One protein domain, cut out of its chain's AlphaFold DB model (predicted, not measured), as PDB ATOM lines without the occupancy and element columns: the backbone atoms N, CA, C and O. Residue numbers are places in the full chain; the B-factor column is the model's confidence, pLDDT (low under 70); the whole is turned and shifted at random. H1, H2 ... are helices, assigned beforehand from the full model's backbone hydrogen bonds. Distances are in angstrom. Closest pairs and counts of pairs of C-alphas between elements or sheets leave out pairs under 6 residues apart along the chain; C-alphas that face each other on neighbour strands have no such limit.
ATOM      1  N   ASP A 152     221.017 166.776 229.344       75.75
ATOM      2  CA  ASP A 152     220.051 166.200 228.404       75.75
ATOM      3  C   ASP A 152     218.624 166.058 228.988       75.75
ATOM      4  O   ASP A 152     218.443 165.949 230.210       75.75
ATOM      5  N   PRO A 153     217.576 166.045 228.133       73.19
ATOM      6  CA  PRO A 153     216.182 165.963 228.572       73.19
ATOM      7  C   PRO A 153     215.823 164.705 229.374       73.19
ATOM      8  O   PRO A 153     214.952 164.775 230.238       73.19
ATOM      9  N   THR A 154     216.474 163.566 229.121       69.88
ATOM     10  CA  THR A 154     216.177 162.296 229.800       69.88
ATOM     11  C   THR A 154     216.700 162.314 231.232       69.88
ATOM     12  O   THR A 154     215.956 162.003 232.164       69.88
ATOM     13  N   ARG A 155     217.945 162.761 231.438       75.81
ATOM     14  CA  ARG A 155     218.508 162.974 232.781       75.81
ATOM     15  C   ARG A 155     217.739 164.028 233.558       75.81
ATOM     16  O   ARG A 155     217.495 163.866 234.751       75.81
ATOM     17  N   LYS A 156     217.309 165.085 232.871       81.25
ATOM     18  CA  LYS A 156     216.446 166.114 233.446       81.25
ATOM     19  C   LYS A 156     215.096 165.551 233.893       81.25
ATOM     20  O   LYS A 156     214.658 165.881 234.989       81.25
ATOM     21  N   GLY A 157     214.468 164.695 233.086       80.44
ATOM     22  CA  GLY A 157     213.230 163.999 233.449       80.44
ATOM     23  C   GLY A 157     213.400 163.147 234.707       80.44
ATOM     24  O   GLY A 157     212.685 163.357 235.681       80.44
ATOM     25  N   GLY A 158     214.423 162.286 234.736       85.56
ATOM     26  CA  GLY A 158     214.706 161.438 235.899       85.56
ATOM     27  C   GLY A 158     215.011 162.229 237.177       85.56
ATOM     28  O   GLY A 158     214.557 161.858 238.257       85.56
ATOM     29  N   PHE A 159     215.722 163.355 237.062       90.88
ATOM     30  CA  PHE A 159     215.938 164.266 238.186       90.88
ATOM     31  C   PHE A 159     214.624 164.860 238.712       90.88
ATOM     32  O   PHE A 159     214.392 164.849 239.919       90.88
ATOM     33  N   LEU A 160     213.760 165.375 237.829       89.25
ATOM     34  CA  LEU A 160     212.485 165.972 238.235       89.25
ATOM     35  C   LEU A 160     211.573 164.944 238.915       89.25
ATOM     36  O   LEU A 160     210.998 165.250 239.959       89.25
ATOM     37  N   ASP A 161     211.506 163.721 238.391       87.44
ATOM     38  CA  ASP A 161     210.747 162.625 239.003       87.44
ATOM     39  C   ASP A 161     211.256 162.311 240.419       87.44
ATOM     40  O   ASP A 161     210.467 162.140 241.355       87.44
ATOM     41  N   GLU A 162     212.578 162.302 240.617       89.75
ATOM     42  CA  GLU A 162     213.171 162.104 241.940       89.75
ATOM     43  C   GLU A 162     212.884 163.277 242.888       89.75
ATOM     44  O   GLU A 162     212.612 163.056 244.070       89.75
ATOM     45  N   VAL A 163     212.868 164.517 242.387       89.31
ATOM     46  CA  VAL A 163     212.469 165.695 243.173       89.31
ATOM     47  C   VAL A 163     211.009 165.592 243.614       89.31
ATOM     48  O   VAL A 163     210.731 165.815 244.791       89.31
ATOM     49  N   HIS A 164     210.082 165.198 242.733       86.06
ATOM     50  CA  HIS A 164     208.690 164.935 243.121       86.06
ATOM     51  C   HIS A 164     208.607 163.848 244.200       86.06
ATOM     52  O   HIS A 164     207.875 163.999 245.181       86.06
ATOM     53  N   ALA A 165     209.379 162.768 244.059       85.50
ATOM     54  CA  ALA A 165     209.437 161.704 245.055       85.50
ATOM     55  C   ALA A 165     209.985 162.204 246.403       85.50
ATOM     56  O   ALA A 165     209.409 161.892 247.442       85.50
ATOM     57  N   LEU A 166     211.050 163.012 246.405       85.69
ATOM     58  CA  LEU A 166     211.617 163.616 247.616       85.69
ATOM     59  C   LEU A 166     210.633 164.563 248.301       85.69
ATOM     60  O   LEU A 166     210.490 164.513 249.520       85.69
ATOM     61  N   VAL A 167     209.938 165.403 247.530       82.88
ATOM     62  CA  VAL A 167     208.896 166.292 248.058       82.88
ATOM     63  C   VAL A 167     207.790 165.475 248.714       82.88
ATOM     64  O   VAL A 167     207.446 165.751 249.855       82.88
ATOM     65  N   ASN A 168     207.292 164.432 248.051       79.94
ATOM     66  CA  ASN A 168     206.251 163.570 248.609       79.94
ATOM     67  C   ASN A 168     206.717 162.796 249.849       79.94
ATOM     68  O   ASN A 168     205.924 162.583 250.758       79.94
ATOM     69  N   PHE A 169     207.984 162.380 249.891       79.50
ATOM     70  CA  PHE A 169     208.550 161.660 251.028       79.50
ATOM     71  C   PHE A 169     208.802 162.560 252.240       79.50
ATOM     72  O   PHE A 169     208.696 162.100 253.370       79.50
ATOM     73  N   VAL A 170     209.168 163.826 252.025       74.50
ATOM     74  CA  VAL A 170     209.498 164.752 253.118       74.50
ATOM     75  C   VAL A 170     208.302 165.611 253.541       74.50
ATOM     76  O   VAL A 170     208.195 165.962 254.715       74.50
ATOM     77  N   ASP A 171     207.362 165.911 252.642       68.00
ATOM     78  CA  ASP A 171     206.156 166.700 252.931       68.00
ATOM     79  C   ASP A 171     204.947 165.837 253.334       68.00
ATOM     80  O   ASP A 171     203.827 165.956 252.831       68.00
ATOM     81  N   LEU A 172     205.169 164.966 254.315       60.22
ATOM     82  CA  LEU A 172     204.187 163.998 254.823       60.22
ATOM     83  C   LEU A 172     202.996 164.618 255.557       60.22
ATOM     84  O   LEU A 172     202.125 163.902 256.045       60.22
ATOM     85  N   ARG A 173     202.926 165.951 255.615       50.31
ATOM     86  CA  ARG A 173     201.806 166.689 256.204       50.31
ATOM     87  C   ARG A 173     200.570 166.727 255.310       50.31
ATOM     88  O   ARG A 173     199.480 166.946 255.826       50.31
ATOM     89  N   VAL A 174     200.717 166.535 253.997       45.03
ATOM     90  CA  VAL A 174     199.650 166.867 253.034       45.03
ATOM     91  C   VAL A 174     198.913 165.632 252.504       45.03
ATOM     92  O   VAL A 174     197.791 165.752 252.020       45.03
ATOM     93  N   ASN A 175     199.482 164.426 252.627       50.66
ATOM     94  CA  ASN A 175     198.926 163.240 251.974       50.66
ATOM     95  C   ASN A 175     198.815 162.042 252.934       50.66
ATOM     96  O   ASN A 175     199.731 161.225 253.041       50.66
ATOM     97  N   GLY A 176     197.680 161.923 253.634       52.59
ATOM     98  CA  GLY A 176     197.445 160.892 254.661       52.59
ATOM     99  C   GLY A 176     197.614 159.441 254.183       52.59
ATOM    100  O   GLY A 176     197.954 158.571 254.980       52.59
ATOM    101  N   ALA A 177     197.465 159.179 252.879       53.00
ATOM    102  CA  ALA A 177     197.762 157.875 252.282       53.00
ATOM    103  C   ALA A 177     199.267 157.540 252.300       53.00
ATOM    104  O   ALA A 177     199.640 156.388 252.493       53.00
ATOM    105  N   SER A 178     200.131 158.550 252.143       60.22
ATOM    106  CA  SER A 178     201.587 158.367 252.189       60.22
ATOM    107  C   SER A 178     202.078 158.216 253.629       60.22
ATOM    108  O   SER A 178     202.978 157.425 253.870       60.22
ATOM    109  N   LEU A 179     201.448 158.891 254.599       62.47
ATOM    110  CA  LEU A 179     201.778 158.732 256.018       62.47
ATOM    111  C   LEU A 179     201.503 157.299 256.511       62.47
ATOM    112  O   LEU A 179     202.397 156.679 257.074       62.47
ATOM    113  N   LYS A 180     200.315 156.743 256.221       67.06
ATOM    114  CA  LYS A 180     199.972 155.350 256.569       67.06
ATOM    115  C   LYS A 180     200.915 154.331 255.934       67.06
ATOM    116  O   LYS A 180     201.385 153.426 256.613       67.06
ATOM    117  N   GLU A 181     201.221 154.493 254.646       68.62
ATOM    118  CA  GLU A 181     202.150 153.602 253.945       68.62
ATOM    119  C   GLU A 181     203.548 153.623 254.585       68.62
ATOM    120  O   GLU A 181     204.221 152.598 254.669       68.62
ATOM    121  N   LEU A 182     203.992 154.786 255.060       68.38
ATOM    122  CA  LEU A 182     205.283 154.930 255.724       68.38
ATOM    123  C   LEU A 182     205.262 154.421 257.168       68.38
ATOM    124  O   LEU A 182     206.253 153.851 257.614       68.38
ATOM    125  N   GLU A 183     204.156 154.578 257.894       72.62
ATOM    126  CA  GLU A 183     203.958 153.968 259.214       72.62
ATOM    127  C   GLU A 183     204.003 152.435 259.129       72.62
ATOM    128  O   GLU A 183     204.659 151.800 259.956       72.62
ATOM    129  N   GLU A 184     203.389 151.853 258.093       73.06
ATOM    130  CA  GLU A 184     203.445 150.417 257.794       73.06
ATOM    131  C   GLU A 184     204.858 149.955 257.407       73.06
ATOM    132  O   GLU A 184     205.316 148.913 257.875       73.06
ATOM    133  N   LEU A 185     205.571 150.721 256.574       70.06
ATOM    134  CA  LEU A 185     206.922 150.365 256.126       70.06
ATOM    135  C   LEU A 185     207.986 150.554 257.211       70.06
ATOM    136  O   LEU A 185     208.989 149.837 257.225       70.06
ATOM    137  N   PHE A 186     207.802 151.532 258.098       71.69
ATOM    138  CA  PHE A 186     208.867 152.005 258.979       71.69
ATOM    139  C   PHE A 186     208.555 151.909 260.472       71.69
ATOM    140  O   PHE A 186     209.431 152.246 261.268       71.69
ATOM    141  N   GLY A 187     207.392 151.381 260.863       65.94
ATOM    142  CA  GLY A 187     207.132 150.887 262.219       65.94
ATOM    143  C   GLY A 187     207.129 151.971 263.299       65.94
ATOM    144  O   GLY A 187     207.808 151.828 264.313       65.94
ATOM    145  N   GLY A 188     206.394 153.066 263.085       64.31
ATOM    146  CA  GLY A 188     206.228 154.131 264.088       64.31
ATOM    147  C   GLY A 188     207.443 155.049 264.285       64.31
ATOM    148  O   GLY A 188     207.512 155.766 265.283       64.31
ATOM    149  N   ARG A 189     208.406 155.046 263.353       67.25
ATOM    150  CA  ARG A 189     209.528 156.000 263.343       67.25
ATOM    151  C   ARG A 189     209.040 157.452 263.258       67.25
ATOM    152  O   ARG A 189     208.031 157.756 262.628       67.25
ATOM    153  N   HIS A 190     209.786 158.365 263.875       63.22
ATOM    154  CA  HIS A 190     209.508 159.795 263.832       63.22
ATOM    155  C   HIS A 190     209.980 160.410 262.512       63.22
ATOM    156  O   HIS A 190     211.156 160.367 262.149       63.22
ATOM    157  N   PHE A 191     209.051 161.073 261.828       64.75
ATOM    158  CA  PHE A 191     209.283 161.798 260.579       64.75
ATOM    159  C   PHE A 191     209.676 163.256 260.841       64.75
ATOM    160  O   PHE A 191     209.089 164.187 260.290       64.75
ATOM    161  N   GLN A 192     210.646 163.470 261.729       61.69
ATOM    162  CA  GLN A 192     211.192 164.803 261.943       61.69
ATOM    163  C   GLN A 192     212.352 165.032 260.975       61.69
ATOM    164  O   GLN A 192     213.347 164.309 260.990       61.69
ATOM    165  N   PHE A 193     212.193 166.028 260.107       62.41
ATOM    166  CA  PHE A 193     213.181 166.378 259.098       62.41
ATOM    167  C   PHE A 193     213.942 167.632 259.517       62.41
ATOM    168  O   PHE A 193     213.522 168.757 259.237       62.41
ATOM    169  N   ASP A 194     215.064 167.434 260.202       62.31
ATOM    170  CA  ASP A 194     215.937 168.533 260.592       62.31
ATOM    171  C   ASP A 194     216.916 168.832 259.447       62.31
ATOM    172  O   ASP A 194     217.904 168.135 259.199       62.31
ATOM    173  N   MET A 195     216.615 169.889 258.693       65.25
ATOM    174  CA  MET A 195     217.544 170.415 257.697       65.25
ATOM    175  C   MET A 195     218.693 171.145 258.381       65.25
ATOM    176  O   MET A 195     218.469 171.980 259.266       65.25
ATOM    177  N   GLU A 196     219.917 170.925 257.894       59.44
ATOM    178  CA  GLU A 196     221.049 171.784 258.245       59.44
ATOM    179  C   GLU A 196     220.638 173.252 257.996       59.44
ATOM    180  O   GLU A 196     220.209 173.622 256.900       59.44
ATOM    181  N   GLY A 197     220.681 174.096 259.033       57.78
ATOM    182  CA  GLY A 197     220.288 175.511 258.973       57.78
ATOM    183  C   GLY A 197     218.829 175.854 259.319       57.78
ATOM    184  O   GLY A 197     218.422 176.982 259.060       57.78
ATOM    185  N   GLY A 198     218.049 174.939 259.907       53.75
ATOM    186  CA  GLY A 198     216.784 175.281 260.583       53.75
ATOM    187  C   GLY A 198     215.581 175.546 259.669       53.75
ATOM    188  O   GLY A 198     214.558 176.054 260.127       53.75
ATOM    189  N   TYR A 199     215.671 175.202 258.383       55.25
ATOM    190  CA  TYR A 199     214.540 175.288 257.459       55.25
ATOM    191  C   TYR A 199     213.617 174.072 257.626       55.25
ATOM    192  O   TYR A 199     213.955 172.974 257.206       55.25
ATOM    193  N   THR A 200     212.429 174.269 258.196       50.59
ATOM    194  CA  THR A 200     211.446 173.202 258.491       50.59
ATOM    195  C   THR A 200     210.267 173.149 257.501       50.59
ATOM    196  O   THR A 200     209.203 172.598 257.801       50.59
ATOM    197  N   GLY A 201     210.407 173.766 256.320       56.81
ATOM    198  CA  GLY A 201     209.295 174.005 255.386       56.81
ATOM    199  C   GLY A 201     209.365 173.252 254.046       56.81
ATOM    200  O   GLY A 201     210.423 172.740 253.678       56.81
ATOM    201  N   PRO A 202     208.270 173.272 253.255       65.88
ATOM    202  CA  PRO A 202     208.187 172.697 251.907       65.88
ATOM    203  C   PRO A 202     208.872 173.616 250.876       65.88
ATOM    204  O   PRO A 202     208.275 174.096 249.911       65.88
ATOM    205  N   GLN A 203     210.141 173.970 251.106       80.12
ATOM    206  CA  GLN A 203     210.875 174.860 250.202       80.12
ATOM    207  C   GLN A 203     211.152 174.180 248.860       80.12
ATOM    208  O   GLN A 203     211.031 174.828 247.828       80.12
ATOM    209  N   LEU A 204     211.454 172.878 248.873       83.88
ATOM    210  CA  LEU A 204     211.658 172.112 247.646       83.88
ATOM    211  C   LEU A 204     210.382 172.048 246.786       83.88
ATOM    212  O   LEU A 204     210.473 172.257 245.583       83.88
ATOM    213  N   MET A 205     209.200 171.879 247.398       84.38
ATOM    214  CA  MET A 205     207.907 171.914 246.692       84.38
ATOM    215  C   MET A 205     207.675 173.264 246.006       84.38
ATOM    216  O   MET A 205     207.406 173.313 244.813       84.38
ATOM    217  N   ARG A 206     207.872 174.376 246.726       86.31
ATOM    218  CA  ARG A 206     207.732 175.721 246.142       86.31
ATOM    219  C   ARG A 206     208.703 175.961 244.986       86.31
ATOM    220  O   ARG A 206     208.345 176.621 244.017       86.31
ATOM    221  N   MET A 207     209.931 175.455 245.087       89.44
ATOM    222  CA  MET A 207     210.920 175.570 244.011       89.44
ATOM    223  C   MET A 207     210.524 174.742 242.787       89.44
ATOM    224  O   MET A 207     210.703 175.214 241.668       89.44
ATOM    225  N   LEU A 208     209.943 173.561 242.997       88.00
ATOM    226  CA  LEU A 208     209.409 172.716 241.935       88.00
ATOM    227  C   LEU A 208     208.240 173.395 241.213       88.00
ATOM    228  O   LEU A 208     208.300 173.560 240.001       88.00
ATOM    229  N   GLU A 209     207.253 173.911 241.947       88.38
ATOM    230  CA  GLU A 209     206.133 174.669 241.368       88.38
ATOM    231  C   GLU A 209     206.608 175.902 240.584       88.38
ATOM    232  O   GLU A 209     206.097 176.223 239.510       88.38
ATOM    233  N   GLN A 210     207.601 176.625 241.112       89.50
ATOM    234  CA  GLN A 210     208.208 177.757 240.412       89.50
ATOM    235  C   GLN A 210     208.917 177.309 239.135       89.50
ATOM    236  O   GLN A 210     208.823 177.990 238.114       89.50
ATOM    237  N   TYR A 211     209.634 176.191 239.182       90.38
ATOM    238  CA  TYR A 211     210.309 175.636 238.019       90.38
ATOM    239  C   TYR A 211     209.317 175.208 236.929       90.38
ATOM    240  O   TYR A 211     209.533 175.509 235.760       90.38
ATOM    241  N   GLU A 212     208.211 174.567 237.306       88.56
ATOM    242  CA  GLU A 212     207.156 174.146 236.376       88.56
ATOM    243  C   GLU A 212     206.468 175.334 235.693       88.56
ATOM    244  O   GLU A 212     206.139 175.257 234.510       88.56
ATOM    245  N   ARG A 213     206.283 176.450 236.411       91.50
ATOM    246  CA  ARG A 213     205.719 177.684 235.840       91.50
ATOM    247  C   ARG A 213     206.687 178.402 234.905       91.50
ATOM    248  O   ARG A 213     206.257 178.979 233.913       91.50
ATOM    249  N   GLU A 214     207.973 178.416 235.240       92.12
ATOM    250  CA  GLU A 214     208.996 179.129 234.474       92.12
ATOM    251  C   GLU A 214     210.326 178.353 234.528       92.12
ATOM    252  O   GLU A 214     211.140 178.549 235.442       92.12
ATOM    253  N   PRO A 215     210.552 177.440 233.567       89.62
ATOM    254  CA  PRO A 215     211.695 176.540 233.594       89.62
ATOM    255  C   PRO A 215     212.967 177.255 233.133       89.62
ATOM    256  O   PRO A 215     213.255 177.349 231.942       89.62
ATOM    257  N   THR A 216     213.776 177.718 234.088       90.62
ATOM    258  CA  THR A 216     215.079 178.350 233.816       90.62
ATOM    259  C   THR A 216     216.245 177.501 234.320       90.62
ATOM    260  O   THR A 216     216.119 176.754 235.293       90.62
ATOM    261  N   ALA A 217     217.414 177.623 233.683       88.12
ATOM    262  CA  ALA A 217     218.621 176.901 234.099       88.12
ATOM    263  C   ALA A 217     219.035 177.245 235.543       88.12
ATOM    264  O   ALA A 217     219.379 176.355 236.315       88.12
ATOM    265  N   ALA A 218     218.916 178.518 235.938       88.75
ATOM    266  CA  ALA A 218     219.207 178.960 237.302       88.75
ATOM    267  C   ALA A 218     218.302 178.269 238.339       88.75
ATOM    268  O   ALA A 218     218.797 177.720 239.321       88.75
ATOM    269  N   ARG A 219     216.988 178.203 238.080       89.88
ATOM    270  CA  ARG A 219     216.039 177.511 238.969       89.88
ATOM    271  C   ARG A 219     216.306 176.012 239.045       89.88
ATOM    272  O   ARG A 219     216.172 175.433 240.119       89.88
ATOM    273  N   LEU A 220     216.717 175.391 237.935       89.75
ATOM    274  CA  LEU A 220     217.095 173.978 237.921       89.75
ATOM    275  C   LEU A 220     218.307 173.717 238.826       89.75
ATOM    276  O   LEU A 220     218.277 172.789 239.629       89.75
ATOM    277  N   VAL A 221     219.343 174.557 238.741       89.44
ATOM    278  CA  VAL A 221     220.544 174.464 239.590       89.44
ATOM    279  C   VAL A 221     220.195 174.658 241.066       89.44
ATOM    280  O   VAL A 221     220.629 173.874 241.912       89.44
ATOM    281  N   ASP A 222     219.381 175.660 241.386       89.50
ATOM    282  CA  ASP A 222     218.977 175.922 242.766       89.50
ATOM    283  C   ASP A 222     218.122 174.782 243.336       89.50
ATOM    284  O   ASP A 222     218.313 174.371 244.483       89.50
ATOM    285  N   MET A 223     217.211 174.225 242.534       90.88
ATOM    286  CA  MET A 223     216.402 173.072 242.927       90.88
ATOM    287  C   MET A 223     217.262 171.824 243.120       90.88
ATOM    288  O   MET A 223     217.078 171.108 244.102       90.88
ATOM    289  N   ARG A 224     218.246 171.597 242.244       91.56
ATOM    290  CA  ARG A 224     219.213 170.496 242.356       91.56
ATOM    291  C   ARG A 224     220.007 170.590 243.659       91.56
ATOM    292  O   ARG A 224     220.093 169.611 244.396       91.56
ATOM    293  N   ARG A 225     220.506 171.781 244.003       90.25
ATOM    294  CA  ARG A 225     221.158 172.045 245.297       90.25
ATOM    295  C   ARG A 225     220.227 171.776 246.467       90.25
ATOM    296  O   ARG A 225     220.607 171.087 247.408       90.25
ATOM    297  N   ARG A 226     218.995 172.286 246.407       89.12
ATOM    298  CA  ARG A 226     218.015 172.096 247.480       89.12
ATOM    299  C   ARG A 226     217.687 170.618 247.683       89.12
ATOM    300  O   ARG A 226     217.701 170.161 248.818       89.12
ATOM    301  N   ALA A 227     217.442 169.868 246.614       90.00
ATOM    302  CA  ALA A 227     217.187 168.433 246.685       90.00
ATOM    303  C   ALA A 227     218.388 167.670 247.276       90.00
ATOM    304  O   ALA A 227     218.212 166.779 248.106       90.00
ATOM    305  N   ALA A 228     219.617 168.059 246.921       91.25
ATOM    306  CA  ALA A 228     220.826 167.477 247.495       91.25
ATOM    307  C   ALA A 228     220.974 167.744 249.000       91.25
ATOM    308  O   ALA A 228     221.438 166.871 249.729       91.25
ATOM    309  N   GLU A 229     220.556 168.912 249.490       88.38
ATOM    310  CA  GLU A 229     220.523 169.177 250.932       88.38
ATOM    311  C   GLU A 229     219.550 168.235 251.657       88.38
ATOM    312  O   GLU A 229     219.898 167.709 252.711       88.38
ATOM    313  N   TYR A 230     218.378 167.957 251.071       85.56
ATOM    314  CA  TYR A 230     217.409 167.006 251.633       85.56
ATOM    315  C   TYR A 230     218.005 165.591 251.709       85.56
ATOM    316  O   TYR A 230     217.952 164.944 252.754       85.56
ATOM    317  N   LEU A 231     218.648 165.129 250.633       88.38
ATOM    318  CA  LEU A 231     219.375 163.853 250.634       88.38
ATOM    319  C   LEU A 231     220.509 163.836 251.671       88.38
ATOM    320  O   LEU A 231     220.731 162.828 252.341       88.38
ATOM    321  N   GLY A 232     221.213 164.959 251.829       87.56
ATOM    322  CA  GLY A 232     222.265 165.134 252.826       87.56
ATOM    323  C   GLY A 232     221.759 165.018 254.263       87.56
ATOM    324  O   GLY A 232     222.431 164.388 255.081       87.56
ATOM    325  N   SER A 233     220.582 165.569 254.566       82.69
ATOM    326  CA  SER A 233     219.917 165.411 255.866       82.69
ATOM    327  C   SER A 233     219.467 163.968 256.103       82.69
ATOM    328  O   SER A 233     219.784 163.392 257.141       82.69
ATOM    329  N   LEU A 234     218.843 163.325 255.109       83.44
ATOM    330  CA  LEU A 234     218.472 161.903 255.189       83.44
ATOM    331  C   LEU A 234     219.673 160.987 255.441       83.44
ATOM    332  O   LEU A 234     219.558 159.979 256.135       83.44
ATOM    333  N   HIS A 235     220.836 161.323 254.885       84.75
ATOM    334  CA  HIS A 235     222.055 160.550 255.103       84.75
ATOM    335  C   HIS A 235     222.592 160.661 256.541       84.75
ATOM    336  O   HIS A 235     223.241 159.733 257.035       84.75
ATOM    337  N   GLN A 236     222.348 161.796 257.202       80.50
ATOM    338  CA  GLN A 236     222.830 162.089 258.553       80.50
ATOM    339  C   GLN A 236     221.900 161.587 259.654       80.50
ATOM    340  O   GLN A 236     222.388 161.242 260.729       80.50
ATOM    341  N   ASN A 237     220.597 161.487 259.380       71.44
ATOM    342  CA  ASN A 237     219.579 160.985 260.305       71.44
ATOM    343  C   ASN A 237     219.721 159.472 260.550       71.44
ATOM    344  O   ASN A 237     218.878 158.676 260.163       71.44
ATOM    345  N   ARG A 238     220.811 159.043 261.196       61.53
ATOM    346  CA  ARG A 238     221.069 157.638 261.566       61.53
ATOM    347  C   ARG A 238     220.558 157.276 262.963       61.53
ATOM    348  O   ARG A 238     220.883 156.209 263.478       61.53
ATOM    349  N   HIS A 239     219.813 158.168 263.609       61.31
ATOM    350  CA  HIS A 239     219.249 157.909 264.928       61.31
ATOM    351  C   HIS A 239     218.161 156.832 264.844       61.31
ATOM    352  O   HIS A 239     217.386 156.808 263.891       61.31
ATOM    353  N   LEU A 240     218.090 155.968 265.866       53.53
ATOM    354  CA  LEU A 240     217.281 154.736 265.894       53.53
ATOM    355  C   LEU A 240     215.785 154.924 265.573       53.53
ATOM    356  O   LEU A 240     215.134 153.963 265.185       53.53
ATOM    357  N   ASN A 241     215.263 156.150 265.672       64.19
ATOM    358  CA  ASN A 241     213.845 156.453 265.485       64.19
ATOM    359  C   ASN A 241     213.572 157.529 264.420       64.19
ATOM    360  O   ASN A 241     212.482 158.087 264.424       64.19
ATOM    361  N   GLN A 242     214.526 157.859 263.544       72.69
ATOM    362  CA  GLN A 242     214.323 158.839 262.467       72.69
ATOM    363  C   GLN A 242     214.360 158.174 261.093       72.69
ATOM    364  O   GLN A 242     215.084 157.199 260.884       72.69
ATOM    365  N   VAL A 243     213.588 158.718 260.150       75.81
ATOM    366  CA  VAL A 243     213.700 158.316 258.743       75.81
ATOM    367  C   VAL A 243     215.028 158.753 258.146       75.81
ATOM    368  O   VAL A 243     215.494 159.877 258.361       75.81
ATOM    369  N   ASN A 244     215.613 157.856 257.366       83.81
ATOM    370  CA  ASN A 244     216.927 158.031 256.772       83.81
ATOM    371  C   ASN A 244     216.907 157.798 255.253       83.81
ATOM    372  O   ASN A 244     215.867 157.554 254.639       83.81
ATOM    373  N   LEU A 245     218.082 157.894 254.629       87.50
ATOM    374  CA  LEU A 245     218.219 157.733 253.181       87.50
ATOM    375  C   LEU A 245     217.794 156.341 252.684       87.50
ATOM    376  O   LEU A 245     217.205 156.247 251.614       87.50
ATOM    377  N   GLN A 246     218.057 155.280 253.447       87.06
ATOM    378  CA  GLN A 246     217.663 153.919 253.071       87.06
ATOM    379  C   GLN A 246     216.142 153.758 253.095       87.06
ATOM    380  O   GLN A 246     215.585 153.117 252.208       87.06
ATOM    381  N   ASP A 247     215.465 154.385 254.059       83.88
ATOM    382  CA  ASP A 247     214.001 154.395 254.120       83.88
ATOM    383  C   ASP A 247     213.410 155.101 252.893       83.88
ATOM    384  O   ASP A 247     212.514 154.574 252.232       83.88
ATOM    385  N   TYR A 248     213.969 156.257 252.523       86.75
ATOM    386  CA  TYR A 248     213.591 156.943 251.287       86.75
ATOM    387  C   TYR A 248     213.798 156.059 250.051       86.75
ATOM    388  O   TYR A 248     212.911 155.964 249.200       86.75
ATOM    389  N   GLU A 249     214.948 155.392 249.941       88.88
ATOM    390  CA  GLU A 249     215.265 154.535 248.796       88.88
ATOM    391  C   GLU A 249     214.335 153.319 248.708       88.88
ATOM    392  O   GLU A 249     213.848 153.011 247.617       88.88
ATOM    393  N   ALA A 250     214.018 152.684 249.840       85.31
ATOM    394  CA  ALA A 250     213.074 151.572 249.914       85.31
ATOM    395  C   ALA A 250     211.657 152.001 249.502       85.31
ATOM    396  O   ALA A 250     211.019 151.348 248.672       85.31
ATOM    397  N   TRP A 251     211.184 153.137 250.023       85.62
ATOM    398  CA  TRP A 251     209.884 153.696 249.657       85.62
ATOM    399  C   TRP A 251     209.823 154.084 248.169       85.62
ATOM    400  O   TRP A 251     208.884 153.716 247.461       85.62
ATOM    401  N   SER A 252     210.855 154.764 247.662       85.69
ATOM    402  CA  SER A 252     210.956 155.181 246.258       85.69
ATOM    403  C   SER A 252     210.990 153.985 245.302       85.69
ATOM    404  O   SER A 252     210.347 154.009 244.250       85.69
ATOM    405  N   ALA A 253     211.712 152.916 245.654       85.31
ATOM    406  CA  ALA A 253     211.752 151.687 244.864       85.31
ATOM    407  C   ALA A 253     210.373 151.013 244.792       85.31
ATOM    408  O   ALA A 253     209.922 150.661 243.702       85.31
ATOM    409  N   LYS A 254     209.666 150.910 245.926       82.00
ATOM    410  CA  LYS A 254     208.303 150.361 245.983       82.00
ATOM    411  C   LYS A 254     207.326 151.176 245.128       82.00
ATOM    412  O   LYS A 254     206.567 150.602 244.354       82.00
ATOM    413  N   ARG A 255     207.383 152.511 245.206       77.75
ATOM    414  CA  ARG A 255     206.563 153.421 244.383       77.75
ATOM    415  C   ARG A 255     206.834 153.267 242.889       77.75
ATOM    416  O   ARG A 255     205.884 153.199 242.115       77.75
ATOM    417  N   ARG A 256     208.105 153.174 242.485       78.00
ATOM    418  CA  ARG A 256     208.485 152.938 241.082       78.00
ATOM    419  C   ARG A 256     208.007 151.580 240.571       78.00
ATOM    420  O   ARG A 256     207.578 151.491 239.430       78.00
ATOM    421  N   ALA A 257     208.029 150.547 241.412       77.38
ATOM    422  CA  ALA A 257     207.489 149.232 241.065       77.38
ATOM    423  C   ALA A 257     205.950 149.223 240.974       77.38
ATOM    424  O   ALA A 257     205.390 148.514 240.145       77.38
ATOM    425  N   ALA A 258     205.268 150.020 241.805       70.69
ATOM    426  CA  ALA A 258     203.807 150.133 241.819       70.69
ATOM    427  C   ALA A 258     203.237 151.044 240.715       70.69
ATOM    428  O   ALA A 258     202.053 150.946 240.400       70.69
ATOM    429  N   MET A 259     204.054 151.923 240.125       58.47
ATOM    430  CA  MET A 259     203.681 152.777 238.992       58.47
ATOM    431  C   MET A 259     204.602 152.514 237.795       58.47
ATOM    432  O   MET A 259     205.493 153.325 237.518       58.47
ATOM    433  N   PRO A 260     204.416 151.401 237.063       49.88
ATOM    434  CA  PRO A 260     205.052 151.254 235.771       49.88
ATOM    435  C   PRO A 260     204.405 152.273 234.825       49.88
ATOM    436  O   PRO A 260     203.267 152.116 234.400       49.88
ATOM    437  N   ASP A 261     205.162 153.325 234.521       50.56
ATOM    438  CA  ASP A 261     204.956 154.236 233.394       50.56
ATOM    439  C   ASP A 261     204.017 155.454 233.585       50.56
ATOM    440  O   ASP A 261     202.925 155.562 233.027       50.56
ATOM    441  N   LEU A 262     204.513 156.474 234.297       45.34
ATOM    442  CA  LEU A 262     203.958 157.837 234.240       45.34
ATOM    443  C   LEU A 262     204.179 158.521 232.869       45.34
ATOM    444  O   LEU A 262     203.521 159.527 232.587       45.34
ATOM    445  N   ALA A 263     205.054 157.998 231.995       41.38
ATOM    446  CA  ALA A 263     205.266 158.555 230.657       41.38
ATOM    447  C   ALA A 263     204.128 158.180 229.688       41.38
ATOM    448  O   ALA A 263     203.743 159.003 228.850       41.38
TER     449      ALA A 263
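Overview. This is residues 152 to 263 of the 277 residues of an uncharacterized protein of Methylibium petroleiphilum (strain ATCC BAA-1232 / LMG 22953 / PM1) (UniProt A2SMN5). A hairpin of two helices, H3 and H4, is covered on one side by H1, and H5 crosses H1 on the side away from H3. H1 is in the middle, its centre the nearest to the mean of the C-alphas at 7.9 A, while H2 packs on H5 with Phe 186 near Asp 247, and the turn at residues 213 to 218 sticks out. The printed part has 112 residues with five named helices, in the order H1, H2, H3, H4, H5, and no named strand; the class is all helix. The whole is compact, with a radius of gyration of the C-alphas of 14.2 A and spans of 40 by 37 by 22 A.

Arrangement. H1, residues 153 to 170, touches H3, residues 203 to 213, with residues 163 to 167 alone; the closest C-alphas, of Val 167 and Met 205, are 5.9 A apart, at a steep tilt of 39 degrees, opposite ways. H1 only just touches H4, residues 217 to 236, with 3 pairs of C-alphas within 8 A; the closest are those of Val 163 and Ala 227, 6.5 A, at a steep tilt of 46 degrees, the same way. H1 also only just touches H5, residues 245 to 258, with 3 pairs within 8 A; the closest C-alphas are those of Ala 165 and Ser 252, 6.8 A, at a steep tilt of 67 degrees. H2, residues 176 to 186, is close to H1 but not clearly touching it, about perpendicular at 85 degrees. H2 only just touches H5, with 3 pairs within 8 A, the closest C-alphas being those of Phe 186 and Asp 247, 7.5 A. H3 and H4 form a helical hairpin at a shallow tilt of 26 degrees, closest at the C-alphas of Tyr 211 and Arg 219, 6.1 A. H4 touches H5 with residues 231 to 235 alone; the closest C-alphas, of Leu 234 and Leu 245, are 4.6 A apart. H2 is apart from H3 and H4, and H3 is apart from H5. In H1, H2, H3, H4 and H5, every O i to N i+4 pair is within hydrogen-bond range.

Along the chain. H1 runs 25.5 A from C-alpha 153 at (216.182, 165.963, 228.572) to C-alpha 170. H2, residues 176 to 186, spans 15.1 A, and H3, residues 203 to 213, spans 15.5 A. H4, the longest helix, runs 28.9 A from C-alpha 217 at (218.621, 176.901, 234.099) to C-alpha 236. H5 runs 19.9 A and ends at C-alpha 258, (203.807, 150.133, 241.819).

Size, cuts and confidence. The C-alphas farthest apart, of Glu 214 and Leu 240, are 40.6 A apart. The printed part has no cut. The link from H2 to H3, residues 187 to 202, is long. Mean pLDDT of the printed part is 75.7; it is under 70 at residues 171 to 182, 187 to 202, 238 to 241 and 259 to 263, and at residue 154.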